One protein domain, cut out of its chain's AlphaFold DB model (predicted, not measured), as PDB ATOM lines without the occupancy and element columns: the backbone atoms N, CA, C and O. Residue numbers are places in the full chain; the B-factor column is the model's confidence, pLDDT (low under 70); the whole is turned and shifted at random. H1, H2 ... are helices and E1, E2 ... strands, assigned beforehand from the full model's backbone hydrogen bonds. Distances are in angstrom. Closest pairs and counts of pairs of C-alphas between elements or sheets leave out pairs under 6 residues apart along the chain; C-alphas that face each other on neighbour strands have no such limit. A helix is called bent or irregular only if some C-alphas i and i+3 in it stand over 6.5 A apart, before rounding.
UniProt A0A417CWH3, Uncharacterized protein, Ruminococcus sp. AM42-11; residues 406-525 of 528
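This is residues 406 to 525 of the 528 residues of an uncharacterized protein of Ruminococcus sp. AM42-11 (UniProt A0A417CWH3). Two lobes, joined by residues 450 to 452 and 509 to 519, make a long, loose shape. One lobe has two layers, H1 and H2 on one face of a small parallel sheet, order E1 E3 E2; the other is four helices, H3 to H6, folding back on each other. The 120 printed residues run H1 E1 H2 E2 H3 H4 H5 H6 E3, mostly helix; the radius of gyration of the C-alphas is 17.1 A and the spans are 52 by 29 by 21 A.

H1, residues 407 to 417, begins with C-alpha 407 at (18.147, 16.131, -21.906). E1 is 423 to 427, H2 430 to 441 at 16.5 A, E2 447 to 449, H3 453 to 458, H4 463 to 474 at 16.1 A. H5, 478 to 491, is 20.7 A long and only just irregular: C-alphas 479 and 482 are 6.8 A apart. H6 is 498 to 508, and E3, 520 to 524, ends at (32.807, 20.689, -28.923).

N 425 and O 521 of E1 and E3 are 2.8 A apart, as are N 448 and O 520 of E2 and E3. E1, H2, E2 form a split strand-helix-strand unit, two parallel strands with a helix between them along the chain and E3 between them in the sheet, with a right-handed crossover; E2, H3 to H6, E3 form a strand-helix-strand unit that is not split, its two parallel strands being neighbours. H2 runs along the strands, its height over the sheet 7.8 A. H1 touches H2, C-alphas of Ala 412 and Ile 440 closest at 5.5 A. H4 and H5, a helical hairpin, touch at Leu 469 and Gly 481, closest C-alphas 6.2 A apart. Every O i to N i+4 pair is within hydrogen-bond range in H1, H2, H3, H4 and H6; in H5 8 of 10 are.

C-alphas 417 and 494 are farthest apart, 52.5 A. The printed part has no cut; the link from H6 to E3 is long. pLDDT is under 70 at residues 473 to 474, 476 to 479, 510 to 516 and 525.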
ATOM      1  N   GLY A 406      14.670  18.260 -20.427       90.00
ATOM      2  CA  GLY A 406      15.713  17.922 -19.451       90.00
ATOM      3  C   GLY A 406      16.825  17.002 -19.978       90.00
ATOM      4  O   GLY A 406      17.450  16.303 -19.191       90.00
ATOM      5  N   LYS A 407      17.112  16.996 -21.291       92.25
ATOM      6  CA  LYS A 407      18.147  16.131 -21.906       92.25
ATOM      7  C   LYS A 407      19.485  16.143 -21.162       92.25
ATOM      8  O   LYS A 407      20.042  15.083 -20.900       92.25
ATOM      9  N   THR A 408      19.979  17.339 -20.840       92.12
ATOM     10  CA  THR A 408      21.260  17.507 -20.150       92.12
ATOM     11  C   THR A 408      21.264  16.903 -18.763       92.12
ATOM     12  O   THR A 408      22.236  16.261 -18.387       92.12
ATOM     13  N   GLU A 409      20.159  17.045 -18.042       93.00
ATOM     14  CA  GLU A 409      20.006  16.439 -16.727       93.00
ATOM     15  C   GLU A 409      20.043  14.909 -16.818       93.00
ATOM     16  O   GLU A 409      20.762  14.257 -16.067       93.00
ATOM     17  N   GLN A 410      19.340  14.339 -17.804       92.38
ATOM     18  CA  GLN A 410      19.250  12.888 -17.978       92.38
ATOM     19  C   GLN A 410      20.601  12.244 -18.303       92.38
ATOM     20  O   GLN A 410      20.991  11.283 -17.639       92.38
ATOM     21  N   TYR A 411      21.356  12.762 -19.281       92.75
ATOM     22  CA  TYR A 411      22.668  12.173 -19.567       92.75
ATOM     23  C   TYR A 411      23.703  12.467 -18.472       92.75
ATOM     24  O   TYR A 411      24.596  11.650 -18.273       92.75
ATOM     25  N   ALA A 412      23.591  13.576 -17.728       93.44
ATOM     26  CA  ALA A 412      24.479  13.850 -16.596       93.44
ATOM     27  C   ALA A 412      24.240  12.861 -15.442       93.44
ATOM     28  O   ALA A 412      25.197  12.380 -14.832       93.44
ATOM     29  N   GLU A 413      22.982  12.492 -15.181       93.50
ATOM     30  CA  GLU A 413      22.647  11.462 -14.192       93.50
ATOM     31  C   GLU A 413      23.121  10.068 -14.634       93.50
ATOM     32  O   GLU A 413      23.619   9.291 -13.822       93.50
ATOM     33  N   ILE A 414      23.060   9.765 -15.934       92.81
ATOM     34  CA  ILE A 414      23.639   8.533 -16.490       92.81
ATOM     35  C   ILE A 414      25.150   8.509 -16.301       92.81
ATOM     36  O   ILE A 414      25.680   7.509 -15.821       92.81
ATOM     37  N   VAL A 415      25.844   9.607 -16.619       93.50
ATOM     38  CA  VAL A 415      27.278   9.716 -16.353       93.50
ATOM     39  C   VAL A 415      27.529   9.425 -14.879       93.50
ATOM     40  O   VAL A 415      28.295   8.523 -14.579       93.50
ATOM     41  N   LYS A 416      26.851  10.087 -13.942       92.94
ATOM     42  CA  LYS A 416      26.995   9.830 -12.498       92.94
ATOM     43  C   LYS A 416      26.795   8.354 -12.112       92.94
ATOM     44  O   LYS A 416      27.651   7.805 -11.426       92.94
ATOM     45  N   ASN A 417      25.730   7.708 -12.583       92.00
ATOM     46  CA  ASN A 417      25.348   6.360 -12.142       92.00
ATOM     47  C   ASN A 417      26.187   5.231 -12.768       92.00
ATOM     48  O   ASN A 417      26.321   4.160 -12.179       92.00
ATOM     49  N   TRP A 418      26.787   5.451 -13.940       90.25
ATOM     50  CA  TRP A 418      27.585   4.443 -14.647       90.25
ATOM     51  C   TRP A 418      29.083   4.577 -14.344       90.25
ATOM     52  O   TRP A 418      29.879   4.992 -15.188       90.25
ATOM     53  N   ILE A 419      29.480   4.199 -13.126       85.69
ATOM     54  CA  ILE A 419      30.846   4.379 -12.595       85.69
ATOM     55  C   ILE A 419      31.910   3.661 -13.448       85.69
ATOM     56  O   ILE A 419      32.990   4.201 -13.673       85.69
ATOM     57  N   GLY A 420      31.598   2.474 -13.979       84.88
ATOM     58  CA  GLY A 420      32.535   1.653 -14.758       84.88
ATOM     59  C   GLY A 420      32.718   2.059 -16.225       84.88
ATOM     60  O   GLY A 420      33.454   1.384 -16.944       84.88
ATOM     61  N   LYS A 421      32.048   3.117 -16.702       88.69
ATOM     62  CA  LYS A 421      32.153   3.588 -18.092       88.69
ATOM     63  C   LYS A 421      32.738   4.996 -18.164       88.69
ATOM     64  O   LYS A 421      32.458   5.850 -17.323       88.69
ATOM     65  N   LYS A 422      33.537   5.227 -19.210       90.44
ATOM     66  CA  LYS A 422      34.027   6.554 -19.596       90.44
ATOM     67  C   LYS A 422      33.123   7.143 -20.671       90.44
ATOM     68  O   LYS A 422      32.674   6.418 -21.558       90.44
ATOM     69  N   PHE A 423      32.884   8.447 -20.600       93.06
ATOM     70  CA  PHE A 423      31.963   9.150 -21.492       93.06
ATOM     71  C   PHE A 423      32.666  10.262 -22.265       93.06
ATOM     72  O   PHE A 423      33.526  10.957 -21.730       93.06
ATOM     73  N   ILE A 424      32.257  10.454 -23.520       92.38
ATOM     74  CA  ILE A 424      32.583  11.640 -24.316       92.38
ATOM     75  C   ILE A 424      31.262  12.291 -24.720       92.38
ATOM     76  O   ILE A 424      30.433  11.656 -25.369       92.38
ATOM     77  N   ILE A 425      31.067  13.553 -24.345       93.19
ATOM     78  CA  ILE A 425      29.855  14.317 -24.648       93.19
ATOM     79  C   ILE A 425      30.217  15.445 -25.603       93.19
ATOM     80  O   ILE A 425      30.874  16.407 -25.218       93.19
ATOM     81  N   ALA A 426      29.770  15.343 -26.852       91.25
ATOM     82  CA  ALA A 426      29.977  16.377 -27.857       91.25
ATOM     83  C   ALA A 426      28.793  17.355 -27.895       91.25
ATOM     84  O   ALA A 426      27.652  16.955 -28.133       91.25
ATOM     85  N   VAL A 427      29.062  18.648 -27.704       89.50
ATOM     86  CA  VAL A 427      28.059  19.722 -27.732       89.50
ATOM     87  C   VAL A 427      28.388  20.814 -28.756       89.50
ATOM     88  O   VAL A 427      29.553  21.048 -29.095       89.50
ATOM     89  N   PRO A 428      27.371  21.516 -29.286       83.56
ATOM     90  CA  PRO A 428      27.559  22.462 -30.383       83.56
ATOM     91  C   PRO A 428      28.295  23.760 -30.022       83.56
ATOM     92  O   PRO A 428      28.747  24.435 -30.933       83.56
ATOM     93  N   THR A 429      28.408  24.168 -28.756       81.31
ATOM     94  CA  THR A 429      29.015  25.473 -28.418       81.31
ATOM     95  C   THR A 429      29.917  25.396 -27.192       81.31
ATOM     96  O   THR A 429      29.692  24.574 -26.308       81.31
ATOM     97  N   ILE A 430      30.898  26.305 -27.103       79.12
ATOM     98  CA  ILE A 430      31.796  26.447 -25.940       79.12
ATOM     99  C   ILE A 430      31.001  26.787 -24.671       79.12
ATOM    100  O   ILE A 430      31.282  26.265 -23.597       79.12
ATOM    101  N   LYS A 431      29.968  27.632 -24.787       82.00
ATOM    102  CA  LYS A 431      29.095  27.962 -23.651       82.00
ATOM    103  C   LYS A 431      28.388  26.714 -23.118       82.00
ATOM    104  O   LYS A 431      28.413  26.474 -21.918       82.00
ATOM    105  N   LEU A 432      27.810  25.909 -24.013       86.31
ATOM    106  CA  LEU A 432      27.120  24.682 -23.625       86.31
ATOM    107  C   LEU A 432      28.096  23.620 -23.103       86.31
ATOM    108  O   LEU A 432      27.738  22.844 -22.229       86.31
ATOM    109  N   GLN A 433      29.333  23.598 -23.599       89.38
ATOM    110  CA  GLN A 433      30.391  22.718 -23.102       89.38
ATOM    111  C   GLN A 433      30.699  22.985 -21.627       89.38
ATOM    112  O   GLN A 433      30.717  22.044 -20.840       89.38
ATOM    113  N   ARG A 434      30.885  24.260 -21.259       87.75
ATOM    114  CA  ARG A 434      31.104  24.669 -19.863       87.75
ATOM    115  C   ARG A 434      29.899  24.338 -18.989       87.75
ATOM    116  O   ARG A 434      30.057  23.660 -17.986       87.75
ATOM    117  N   GLU A 435      28.700  24.710 -19.436       90.75
ATOM    118  CA  GLU A 435      27.451  24.435 -18.712       90.75
ATOM    119  C   GLU A 435      27.251  22.934 -18.434       90.75
ATOM    120  O   GLU A 435      26.788  22.541 -17.365       90.75
ATOM    121  N   VAL A 436      27.586  22.076 -19.401       93.56
ATOM    122  CA  VAL A 436      27.467  20.623 -19.244       93.56
ATOM    123  C   VAL A 436      28.524  20.071 -18.290       93.56
ATOM    124  O   VAL A 436      28.183  19.233 -17.460       93.56
ATOM    125  N   ALA A 437      29.770  20.536 -18.389       92.06
ATOM    126  CA  ALA A 437      30.840  20.115 -17.489       92.06
ATOM    127  C   ALA A 437      30.537  20.498 -16.035       92.06
ATOM    128  O   ALA A 437      30.513  19.619 -15.181       92.06
ATOM    129  N   GLU A 438      30.161  21.756 -15.786       93.19
ATOM    130  CA  GLU A 438      29.778  22.251 -14.457       93.19
ATOM    131  C   GLU A 438      28.631  21.425 -13.848       93.19
ATOM    132  O   GLU A 438      28.663  21.072 -12.670       93.19
ATOM    133  N   ARG A 439      27.619  21.048 -14.646       94.75
ATOM    134  CA  ARG A 439      26.512  20.191 -14.173       94.75
ATOM    135  C   ARG A 439      26.952  18.774 -13.810       94.75
ATOM    136  O   ARG A 439      26.377  18.179 -12.900       94.75
ATOM    137  N   ILE A 440      27.910  18.210 -14.539       94.44
ATOM    138  CA  ILE A 440      28.435  16.863 -14.280       94.44
ATOM    139  C   ILE A 440      29.345  16.883 -13.044       94.44
ATOM    140  O   ILE A 440      29.226  16.014 -12.180       94.44
ATOM    141  N   GLU A 441      30.172  17.916 -12.906       93.50
ATOM    142  CA  GLU A 441      31.023  18.150 -11.735       93.50
ATOM    143  C   GLU A 441      30.200  18.378 -10.467       93.50
ATOM    144  O   GLU A 441      30.475  17.762  -9.437       93.50
ATOM    145  N   ALA A 442      29.114  19.155 -10.549       93.56
ATOM    146  CA  ALA A 442      28.173  19.356  -9.443       93.56
ATOM    147  C   ALA A 442      27.519  18.047  -8.952       93.56
ATOM    148  O   ALA A 442      27.010  17.983  -7.834       93.56
ATOM    149  N   LYS A 443      27.545  16.987  -9.769       93.00
ATOM    150  CA  LYS A 443      27.078  15.636  -9.420       93.00
ATOM    151  C   LYS A 443      28.190  14.729  -8.870       93.00
ATOM    152  O   LYS A 443      27.948  13.539  -8.674       93.00
ATOM    153  N   GLY A 444      29.383  15.271  -8.617       91.19
ATOM    154  CA  GLY A 444      30.525  14.556  -8.043       91.19
ATOM    155  C   GLY A 444      31.331  13.747  -9.058       91.19
ATOM    156  O   GLY A 444      31.970  12.764  -8.688       91.19
ATOM    157  N   VAL A 445      31.277  14.107 -10.344       91.06
ATOM    158  CA  VAL A 445      32.004  13.402 -11.405       91.06
ATOM    159  C   VAL A 445      33.096  14.287 -11.978       91.06
ATOM    160  O   VAL A 445      32.808  15.345 -12.526       91.06
ATOM    161  N   GLU A 446      34.337  13.810 -11.927       89.00
ATOM    162  CA  GLU A 446      35.460  14.492 -12.563       89.00
ATOM    163  C   GLU A 446      35.278  14.562 -14.087       89.00
ATOM    164  O   GLU A 446      35.099  13.538 -14.769       89.00
ATOM    165  N   CYS A 447      35.325  15.789 -14.605       88.81
ATOM    166  CA  CYS A 447      35.089  16.107 -15.998       88.81
ATOM    167  C   CYS A 447      36.282  16.865 -16.596       88.81
ATOM    168  O   CYS A 447      36.788  17.814 -16.015       88.81
ATOM    169  N   GLU A 448      36.714  16.476 -17.795       88.62
ATOM    170  CA  GLU A 448      37.705  17.215 -18.577       88.62
ATOM    171  C   GLU A 448      36.986  17.954 -19.711       88.62
ATOM    172  O   GLU A 448      36.247  17.353 -20.497       88.62
ATOM    173  N   ILE A 449      37.195  19.266 -19.823       86.88
ATOM    174  CA  ILE A 449      36.719  20.032 -20.977       86.88
ATOM    175  C   ILE A 449      37.819  20.171 -22.013       86.88
ATOM    176  O   ILE A 449      38.967  20.496 -21.719       86.88
ATOM    177  N   THR A 450      37.455  19.975 -23.271       80.81
ATOM    178  CA  THR A 450      38.391  20.197 -24.366       80.81
ATOM    179  C   THR A 450      38.511  21.694 -24.650       80.81
ATOM    180  O   THR A 450      37.546  22.319 -25.086       80.81
ATOM    181  N   GLU A 451      39.672  22.289 -24.400       74.38
ATOM    182  CA  GLU A 451      39.859  23.732 -24.573       74.38
ATOM    183  C   GLU A 451      39.814  24.183 -26.043       74.38
ATOM    184  O   GLU A 451      40.403  23.554 -26.922       74.38
ATOM    185  N   SER A 452      39.170  25.326 -26.303       75.25
ATOM    186  CA  SER A 452      39.132  25.941 -27.634       75.25
ATOM    187  C   SER A 452      40.334  26.859 -27.866       75.25
ATOM    188  O   SER A 452      40.635  27.714 -27.029       75.25
ATOM    189  N   MET A 453      40.968  26.759 -29.043       73.38
ATOM    190  CA  MET A 453      42.033  27.689 -29.451       73.38
ATOM    191  C   MET A 453      41.574  29.149 -29.420       73.38
ATOM    192  O   MET A 453      42.341  30.019 -29.023       73.38
ATOM    193  N   TYR A 454      40.318  29.425 -29.789       72.75
ATOM    194  CA  TYR A 454      39.784  30.787 -29.813       72.75
ATOM    195  C   TYR A 454      39.774  31.428 -28.423       72.75
ATOM    196  O   TYR A 454      40.202  32.566 -28.262       72.75
ATOM    197  N   THR A 455      39.354  30.679 -27.399       74.56
ATOM    198  CA  THR A 455      39.339  31.182 -26.019       74.56
ATOM    199  C   THR A 455      40.743  31.520 -25.527       74.56
ATOM    200  O   THR A 455      40.914  32.539 -24.866       74.56
ATOM    201  N   LYS A 456      41.753  30.714 -25.879       77.00
ATOM    202  CA  LYS A 456      43.144  31.034 -25.534       77.00
ATOM    203  C   LYS A 456      43.656  32.284 -26.233       77.00
ATOM    204  O   LYS A 456      44.417  33.035 -25.642       77.00
ATOM    205  N   ILE A 457      43.245  32.515 -27.477       77.00
ATOM    206  CA  ILE A 457      43.691  33.681 -28.247       77.00
ATOM    207  C   ILE A 457      43.042  34.960 -27.737       77.00
ATOM    208  O   ILE A 457      43.734  35.959 -27.590       77.00
ATOM    209  N   ALA A 458      41.757  34.917 -27.379       74.75
ATOM    210  CA  ALA A 458      41.086  36.048 -26.740       74.75
ATOM    211  C   ALA A 458      41.786  36.469 -25.427       74.75
ATOM    212  O   ALA A 458      41.836  37.648 -25.094       74.75
ATOM    213  N   GLN A 459      42.400  35.524 -24.703       77.38
ATOM    214  CA  GLN A 459      43.189  35.817 -23.497       77.38
ATOM    215  C   GLN A 459      44.544  36.490 -23.783       77.38
ATOM    216  O   GLN A 459      45.158  37.010 -22.853       77.38
ATOM    217  N   LEU A 460      45.022  36.500 -25.034       80.81
ATOM    218  CA  LEU A 460      46.288  37.144 -25.412       80.81
ATOM    219  C   LEU A 460      46.183  38.667 -25.536       80.81
ATOM    220  O   LEU A 460      47.224  39.323 -25.590       80.81
ATOM    221  N   GLY A 461      44.962  39.216 -25.604       80.56
ATOM    222  CA  GLY A 461      44.731  40.653 -25.773       80.56
ATOM    223  C   GLY A 461      45.218  41.198 -27.120       80.56
ATOM    224  O   GLY A 461      45.704  42.321 -27.173       80.56
ATOM    225  N   LEU A 462      45.134  40.397 -28.190       86.19
ATOM    226  CA  LEU A 462      45.586  40.746 -29.544       86.19
ATOM    227  C   LEU A 462      44.372  41.016 -30.459       86.19
ATOM    228  O   LEU A 462      43.895  40.081 -31.114       86.19
ATOM    229  N   PRO A 463      43.853  42.259 -30.511       82.94
ATOM    230  CA  PRO A 463      42.588  42.570 -31.183       82.94
ATOM    231  C   PRO A 463      42.618  42.279 -32.690       82.94
ATOM    232  O   PRO A 463      41.650  41.742 -33.227       82.94
ATOM    233  N   ASP A 464      43.745  42.522 -33.362       85.12
ATOM    234  CA  ASP A 464      43.877  42.300 -34.811       85.12
ATOM    235  C   ASP A 464      43.779  40.813 -35.186       85.12
ATOM    236  O   ASP A 464      43.198  40.435 -36.210       85.12
ATOM    237  N   LEU A 465      44.345  39.939 -34.346       85.25
ATOM    238  CA  LEU A 465      44.243  38.492 -34.521       85.25
ATOM    239  C   LEU A 465      42.823  38.005 -34.211       85.25
ATOM    240  O   LEU A 465      42.297  37.144 -34.923       85.25
ATOM    241  N   GLU A 466      42.193  38.562 -33.177       82.69
ATOM    242  CA  GLU A 466      40.813  38.248 -32.815       82.69
ATOM    243  C   GLU A 466      39.838  38.621 -33.943       82.69
ATOM    244  O   GLU A 466      38.988  37.808 -34.316       82.69
ATOM    245  N   GLU A 467      40.005  39.792 -34.565       83.75
ATOM    246  CA  GLU A 467      39.191  40.232 -35.702       83.75
ATOM    247  C   GLU A 467      39.364  39.312 -36.921       83.75
ATOM    248  O   GLU A 467      38.370  38.861 -37.509       83.75
ATOM    249  N   LYS A 468      40.612  38.966 -37.276       82.81
ATOM    250  CA  LYS A 468      40.911  38.030 -38.377       82.81
ATOM    251  C   LYS A 468      40.227  36.675 -38.156       82.81
ATOM    252  O   LYS A 468      39.582  36.151 -39.067       82.81
ATOM    253  N   LEU A 469      40.297  36.135 -36.939       78.94
ATOM    254  CA  LEU A 469      39.667  34.860 -36.593       78.94
ATOM    255  C   LEU A 469      38.138  34.946 -36.578       78.94
ATOM    256  O   LEU A 469      37.477  34.064 -37.127       78.94
ATOM    257  N   ASN A 470      37.560  36.019 -36.036       77.00
ATOM    258  CA  ASN A 470      36.113  36.256 -36.068       77.00
ATOM    259  C   ASN A 470      35.581  36.310 -37.510       77.00
ATOM    260  O   ASN A 470      34.525  35.747 -37.824       77.00
ATOM    261  N   LYS A 471      36.334  36.929 -38.423       79.81
ATOM    262  CA  LYS A 471      36.007  36.988 -39.854       79.81
ATOM    263  C   LYS A 471      36.080  35.618 -40.535       79.81
ATOM    264  O   LYS A 471      35.221  35.309 -41.362       79.81
ATOM    265  N   ASP A 472      37.063  34.790 -40.192       73.25
ATOM    266  CA  ASP A 472      37.172  33.427 -40.723       73.25
ATOM    267  C   ASP A 472      36.064  32.511 -40.176       73.25
ATOM    268  O   ASP A 472      35.452  31.745 -40.929       73.25
ATOM    269  N   PHE A 473      35.746  32.626 -38.884       68.94
ATOM    270  CA  PHE A 473      34.730  31.806 -38.222       68.94
ATOM    271  C   PHE A 473      33.305  32.169 -38.623       68.94
ATOM    272  O   PHE A 473      32.511  31.268 -38.895       68.94
ATOM    273  N   SER A 474      32.988  33.458 -38.761       67.88
ATOM    274  CA  SER A 474      31.684  33.907 -39.280       67.88
ATOM    275  C   SER A 474      31.394  33.399 -40.699       67.88
ATOM    276  O   SER A 474      30.234  33.278 -41.086       67.88
ATOM    277  N   LYS A 475      32.436  33.039 -41.459       72.88
ATOM    278  CA  LYS A 475      32.341  32.462 -42.807       72.88
ATOM    279  C   LYS A 475      32.448  30.932 -42.843       72.88
ATOM    280  O   LYS A 475      32.458  30.354 -43.925       72.88
ATOM    281  N   GLY A 476      32.545  30.269 -41.688       58.41
ATOM    282  CA  GLY A 476      32.648  28.808 -41.591       58.41
ATOM    283  C   GLY A 476      34.019  28.230 -41.972       58.41
ATOM    284  O   GLY A 476      34.146  27.018 -42.133       58.41
ATOM    285  N   PHE A 477      35.068  29.055 -42.092       69.69
ATOM    286  CA  PHE A 477      36.426  28.609 -42.434       69.69
ATOM    287  C   PHE A 477      37.231  28.168 -41.210       69.69
ATOM    288  O   PHE A 477      38.402  28.502 -41.046       69.69
ATOM    289  N   THR A 478      36.633  27.361 -40.347       63.53
ATOM    290  CA  THR A 478      37.232  26.965 -39.070       63.53
ATOM    291  C   THR A 478      38.559  26.210 -39.201       63.53
ATOM    292  O   THR A 478      39.473  26.435 -38.412       63.53
ATOM    293  N   LYS A 479      38.742  25.412 -40.264       64.31
ATOM    294  CA  LYS A 479      40.029  24.755 -40.570       64.31
ATOM    295  C   LYS A 479      41.169  25.736 -40.897       64.31
ATOM    296  O   LYS A 479      42.331  25.346 -40.827       64.31
ATOM    297  N   ARG A 480      40.864  26.990 -41.267       72.25
ATOM    298  CA  ARG A 480      41.874  28.026 -41.556       72.25
ATOM    299  C   ARG A 480      42.412  28.699 -40.297       72.25
ATOM    300  O   ARG A 480      43.534  29.182 -40.346       72.25
ATOM    301  N   GLY A 481      41.699  28.631 -39.168       74.62
ATOM    302  CA  GLY A 481      42.089  29.315 -37.930       74.62
ATOM    303  C   GLY A 481      43.519  28.997 -37.486       74.62
ATOM    304  O   GLY A 481      44.292  29.906 -37.204       74.62
ATOM    305  N   LYS A 482      43.934  27.722 -37.536       77.19
ATOM    306  CA  LYS A 482      45.315  27.319 -37.209       77.19
ATOM    307  C   LYS A 482      46.367  27.941 -38.140       77.19
ATOM    308  O   LYS A 482      47.460  28.270 -37.687       77.19
ATOM    309  N   LYS A 483      46.044  28.111 -39.427       81.19
ATOM    310  CA  LYS A 483      46.917  28.762 -40.414       81.19
ATOM    311  C   LYS A 483      47.036  30.257 -40.117       81.19
ATOM    312  O   LYS A 483      48.153  30.749 -40.036       81.19
ATOM    313  N   THR A 484      45.912  30.922 -39.853       83.44
ATOM    314  CA  THR A 484      45.848  32.344 -39.483       83.44
ATOM    315  C   THR A 484      46.684  32.636 -38.229       83.44
ATOM    316  O   THR A 484      47.464  33.581 -38.212       83.44
ATOM    317  N   ILE A 485      46.601  31.775 -37.208       84.44
ATOM    318  CA  ILE A 485      47.415  31.862 -35.979       84.44
ATOM    319  C   ILE A 485      48.912  31.717 -36.287       84.44
ATOM    320  O   ILE A 485      49.734  32.456 -35.751       84.44
ATOM    321  N   LEU A 486      49.276  30.756 -37.144       85.44
ATOM    322  CA  LEU A 486      50.667  30.496 -37.514       85.44
ATOM    323  C   LEU A 486      51.272  31.643 -38.338       85.44
ATOM    324  O   LEU A 486      52.432  31.987 -38.131       85.44
ATOM    325  N   GLU A 487      50.503  32.208 -39.271       87.12
ATOM    326  CA  GLU A 487      50.902  33.357 -40.094       87.12
ATOM    327  C   GLU A 487      51.083  34.603 -39.226       87.12
ATOM    328  O   GLU A 487      52.148  35.209 -39.262       87.12
ATOM    329  N   TYR A 488      50.124  34.894 -38.341       88.25
ATOM    330  CA  TYR A 488      50.216  36.029 -37.423       88.25
ATOM    331  C   TYR A 488      51.457  35.954 -36.525       88.25
ATOM    332  O   TYR A 488      52.196  36.930 -36.412       88.25
ATOM    333  N   LYS A 489      51.737  34.773 -35.952       87.44
ATOM    334  CA  LYS A 489      52.941  34.537 -35.142       87.44
ATOM    335  C   LYS A 489      54.234  34.808 -35.924       87.44
ATOM    336  O   LYS A 489      55.206  35.264 -35.337       87.44
ATOM    337  N   LYS A 490      54.274  34.479 -37.221       88.12
ATOM    338  CA  LYS A 490      55.452  34.718 -38.071       88.12
ATOM    339  C   LYS A 490      55.616  36.194 -38.417       88.12
ATOM    340  O   LYS A 490      56.735  36.680 -38.376       88.12
ATOM    341  N   GLU A 491      54.520  36.865 -38.761       88.56
ATOM    342  CA  GLU A 491      54.514  38.275 -39.167       88.56
ATOM    343  C   GLU A 491      54.874  39.223 -38.014       88.56
ATOM    344  O   GLU A 491      55.536  40.222 -38.253       88.56
ATOM    345  N   HIS A 492      54.486  38.891 -36.778       85.81
ATOM    346  CA  HIS A 492      54.627  39.772 -35.607       85.81
ATOM    347  C   HIS A 492      55.591  39.186 -34.562       85.81
ATOM    348  O   HIS A 492      55.478  39.472 -33.374       85.81
ATOM    349  N   MET A 493      56.509  38.301 -34.971       85.62
ATOM    350  CA  MET A 493      57.348  37.530 -34.041       85.62
ATOM    351  C   MET A 493      58.157  38.419 -33.087       85.62
ATOM    352  O   MET A 493      58.256  38.093 -31.905       85.62
ATOM    353  N   ASP A 494      58.676  39.535 -33.598       85.50
ATOM    354  CA  ASP A 494      59.526  40.477 -32.860       85.50
ATOM    355  C   ASP A 494      58.723  41.415 -31.936       85.50
ATOM    356  O   ASP A 494      59.281  42.032 -31.031       85.50
ATOM    357  N   GLU A 495      57.404  41.499 -32.134       85.31
ATOM    358  CA  GLU A 495      56.485  42.358 -31.373       85.31
ATOM    359  C   GLU A 495      55.786  41.600 -30.230       85.31
ATOM    360  O   GLU A 495      55.187  42.202 -29.335       85.31
ATOM    361  N   LEU A 496      55.850  40.265 -30.241       85.94
ATOM    362  CA  LEU A 496      55.201  39.411 -29.252       85.94
ATOM    363  C   LEU A 496      56.064  39.242 -27.998       85.94
ATOM    364  O   LEU A 496      57.239  38.885 -28.054       85.94
ATOM    365  N   SER A 497      55.443  39.387 -26.828       86.69
ATOM    366  CA  SER A 497      56.109  39.094 -25.556       86.69
ATOM    367  C   SER A 497      56.454  37.597 -25.417       86.69
ATOM    368  O   SER A 497      55.746  36.740 -25.964       86.69
ATOM    369  N   PRO A 498      57.465  37.234 -24.599       86.06
ATOM    370  CA  PRO A 498      57.812  35.834 -24.335       86.06
ATOM    371  C   PRO A 498      56.620  34.983 -23.870       86.06
ATOM    372  O   PRO A 498      56.442  33.851 -24.320       86.06
ATOM    373  N   ARG A 499      55.746  35.559 -23.033       83.44
ATOM    374  CA  ARG A 499      54.523  34.905 -22.542       83.44
ATOM    375  C   ARG A 499      53.518  34.638 -23.664       83.44
ATOM    376  O   ARG A 499      52.901  33.576 -23.697       83.44
ATOM    377  N   GLN A 500      53.342  35.580 -24.592       85.88
ATOM    378  CA  GLN A 500      52.460  35.375 -25.744       85.88
ATOM    379  C   GLN A 500      53.018  34.280 -26.660       85.88
ATOM    380  O   GLN A 500      52.275  33.384 -27.053       85.88
ATOM    381  N   LEU A 501      54.327  34.290 -26.942       84.12
ATOM    382  CA  LEU A 501      54.991  33.263 -27.754       84.12
ATOM    383  C   LEU A 501      54.850  31.851 -27.163       84.12
ATOM    384  O   LEU A 501      54.629  30.893 -27.911       84.12
ATOM    385  N   GLU A 502      54.938  31.716 -25.839       84.25
ATOM    386  CA  GLU A 502      54.711  30.451 -25.135       84.25
ATOM    387  C   GLU A 502      53.282  29.931 -25.345       84.25
ATOM    388  O   GLU A 502      53.093  28.784 -25.759       84.25
ATOM    389  N   ILE A 503      52.277  30.792 -25.178       81.56
ATOM    390  CA  ILE A 503      50.870  30.435 -25.395       81.56
ATOM    391  C   ILE A 503      50.611  30.075 -26.868       81.56
ATOM    392  O   ILE A 503      49.931  29.085 -27.146       81.56
ATOM    393  N   PHE A 504      51.197  30.798 -27.832       83.56
ATOM    394  CA  PHE A 504      51.131  30.435 -29.255       83.56
ATOM    395  C   PHE A 504      51.697  29.031 -29.515       83.56
ATOM    396  O   PHE A 504      51.104  28.248 -30.263       83.56
ATOM    397  N   ASN A 505      52.833  28.688 -28.902       82.12
ATOM    398  CA  ASN A 505      53.424  27.356 -29.022       82.12
ATOM    399  C   ASN A 505      52.521  26.276 -28.420       82.12
ATOM    400  O   ASN A 505      52.373  25.201 -29.005       82.12
ATOM    401  N   GLU A 506      51.889  26.567 -27.285       78.44
ATOM    402  CA  GLU A 506      50.970  25.650 -26.619       78.44
ATOM    403  C   GLU A 506      49.708  25.385 -27.460       78.44
ATOM    404  O   GLU A 506      49.312  24.232 -27.626       78.44
ATOM    405  N   ILE A 507      49.121  26.435 -28.048       77.38
ATOM    406  CA  ILE A 507      47.957  26.356 -28.948       77.38
ATOM    407  C   ILE A 507      48.273  25.503 -30.185       77.38
ATOM    408  O   ILE A 507      47.451  24.701 -30.627       77.38
ATOM    409  N   LEU A 508      49.463  25.668 -30.769       74.88
ATOM    410  CA  LEU A 508      49.837  24.990 -32.014       74.88
ATOM    411  C   LEU A 508      50.223  23.512 -31.811       74.88
ATOM    412  O   LEU A 508      50.158  22.729 -32.775       74.88
ATOM    413  N   LYS A 509      50.586  23.114 -30.585       74.69
ATOM    414  CA  LYS A 509      50.963  21.741 -30.223       74.69
ATOM    415  C   LYS A 509      49.740  20.817 -30.217       74.69
ATOM    416  O   LYS A 509      48.661  21.178 -29.758       74.69
ATOM    417  N   LYS A 510      49.894  19.577 -30.706       64.81
ATOM    418  CA  LYS A 510      48.838  18.555 -30.579       64.81
ATOM    419  C   LYS A 510      48.619  18.250 -29.096       64.81
ATOM    420  O   LYS A 510      49.501  17.677 -28.453       64.81
ATOM    421  N   ARG A 511      47.451  18.611 -28.564       64.25
ATOM    422  CA  ARG A 511      47.063  18.264 -27.197       64.25
ATOM    423  C   ARG A 511      46.690  16.791 -27.100       64.25
ATOM    424  O   ARG A 511      45.992  16.248 -27.953       64.25
ATOM    425  N   LYS A 512      47.182  16.153 -26.043       62.19
ATOM    426  CA  LYS A 512      46.833  14.793 -25.645       62.19
ATOM    427  C   LYS A 512      45.683  14.889 -24.633       62.19
ATOM    428  O   LYS A 512      45.934  15.134 -23.463       62.19
ATOM    429  N   ILE A 513      44.445  14.769 -25.107       64.62
ATOM    430  CA  ILE A 513      43.222  14.802 -24.279       64.62
ATOM    431  C   ILE A 513      42.976  13.399 -23.700       64.62
ATOM    432  O   ILE A 513      43.240  12.410 -24.388       64.62
ATOM    433  N   GLY A 514      42.490  13.305 -22.456       61.50
ATOM    434  CA  GLY A 514      42.104  12.031 -21.826       61.50
ATOM    435  C   GLY A 514      43.204  11.295 -21.046       61.50
ATOM    436  O   GLY A 514      43.020  10.134 -20.683       61.50
ATOM    437  N   TYR A 515      44.334  11.956 -20.769       63.91
ATOM    438  CA  TYR A 515      45.413  11.428 -19.912       63.91
ATOM    439  C   TYR A 515      45.258  11.818 -18.433       63.91
ATOM    440  O   TYR A 515      46.001  11.315 -17.597       63.91
ATOM    441  N   SER A 516      44.292  12.685 -18.113       68.56
ATOM    442  CA  SER A 516      43.967  13.143 -16.752       68.56
ATOM    443  C   SER A 516      43.385  12.042 -15.858       68.56
ATOM    444  O   SER A 516      43.407  12.165 -14.642       68.56
ATOM    445  N   GLY A 517      42.857  10.965 -16.451       73.94
ATOM    446  CA  GLY A 517      42.061   9.968 -15.732       73.94
ATOM    447  C   GLY A 517      40.574  10.325 -15.629       73.94
ATOM    448  O   GLY A 517      39.800   9.462 -15.211       73.94
ATOM    449  N   ALA A 518      40.168  11.515 -16.097       82.62
ATOM    450  CA  ALA A 518      38.790  11.987 -16.036       82.62
ATOM    451  C   ALA A 518      37.799  10.980 -16.635       82.62
ATOM    452  O   ALA A 518      38.042  10.323 -17.659       82.62
ATOM    453  N   ARG A 519      36.644  10.867 -15.980       87.69
ATOM    454  CA  ARG A 519      35.617   9.883 -16.333       87.69
ATOM    455  C   ARG A 519      34.703  10.371 -17.451       87.69
ATOM    456  O   ARG A 519      34.153   9.561 -18.198       87.69
ATOM    457  N   CYS A 520      34.557  11.684 -17.577       92.19
ATOM    458  CA  CYS A 520      33.791  12.321 -18.632       92.19
ATOM    459  C   CYS A 520      34.647  13.366 -19.344       92.19
ATOM    460  O   CYS A 520      35.301  14.176 -18.697       92.19
ATOM    461  N   ILE A 521      34.617  13.367 -20.674       91.69
ATOM    462  CA  ILE A 521      35.195  14.428 -21.494       91.69
ATOM    463  C   ILE A 521      34.045  15.165 -22.169       91.69
ATOM    464  O   ILE A 521      33.303  14.569 -22.950       91.69
ATOM    465  N   VAL A 522      33.895  16.461 -21.909       90.62
ATOM    466  CA  VAL A 522      32.906  17.288 -22.612       90.62
ATOM    467  C   VAL A 522      33.631  18.084 -23.679       90.62
ATOM    468  O   VAL A 522      34.559  18.851 -23.415       90.62
ATOM    469  N   THR A 523      33.208  17.890 -24.918       87.88
ATOM    470  CA  THR A 523      33.879  18.418 -26.092       87.88
ATOM    471  C   THR A 523      32.942  19.198 -26.991       87.88
ATOM    472  O   THR A 523      31.721  19.110 -26.906       87.88
ATOM    473  N   THR A 524      33.525  19.984 -27.879       81.88
ATOM    474  CA  THR A 524      32.807  20.689 -28.923       81.88
ATOM    475  C   THR A 524      33.579  20.570 -30.226       81.88
ATOM    476  O   THR A 524      34.801  20.441 -30.231       81.88
ATOM    477  N   HIS A 525      32.873  20.658 -31.353       67.25
ATOM    478  CA  HIS A 525      33.514  20.748 -32.665       67.25
ATOM    479  C   HIS A 525      34.403  21.997 -32.800       67.25
ATOM    480  O   HIS A 525      35.169  22.081 -33.750       67.25
TER     481      HIS A 525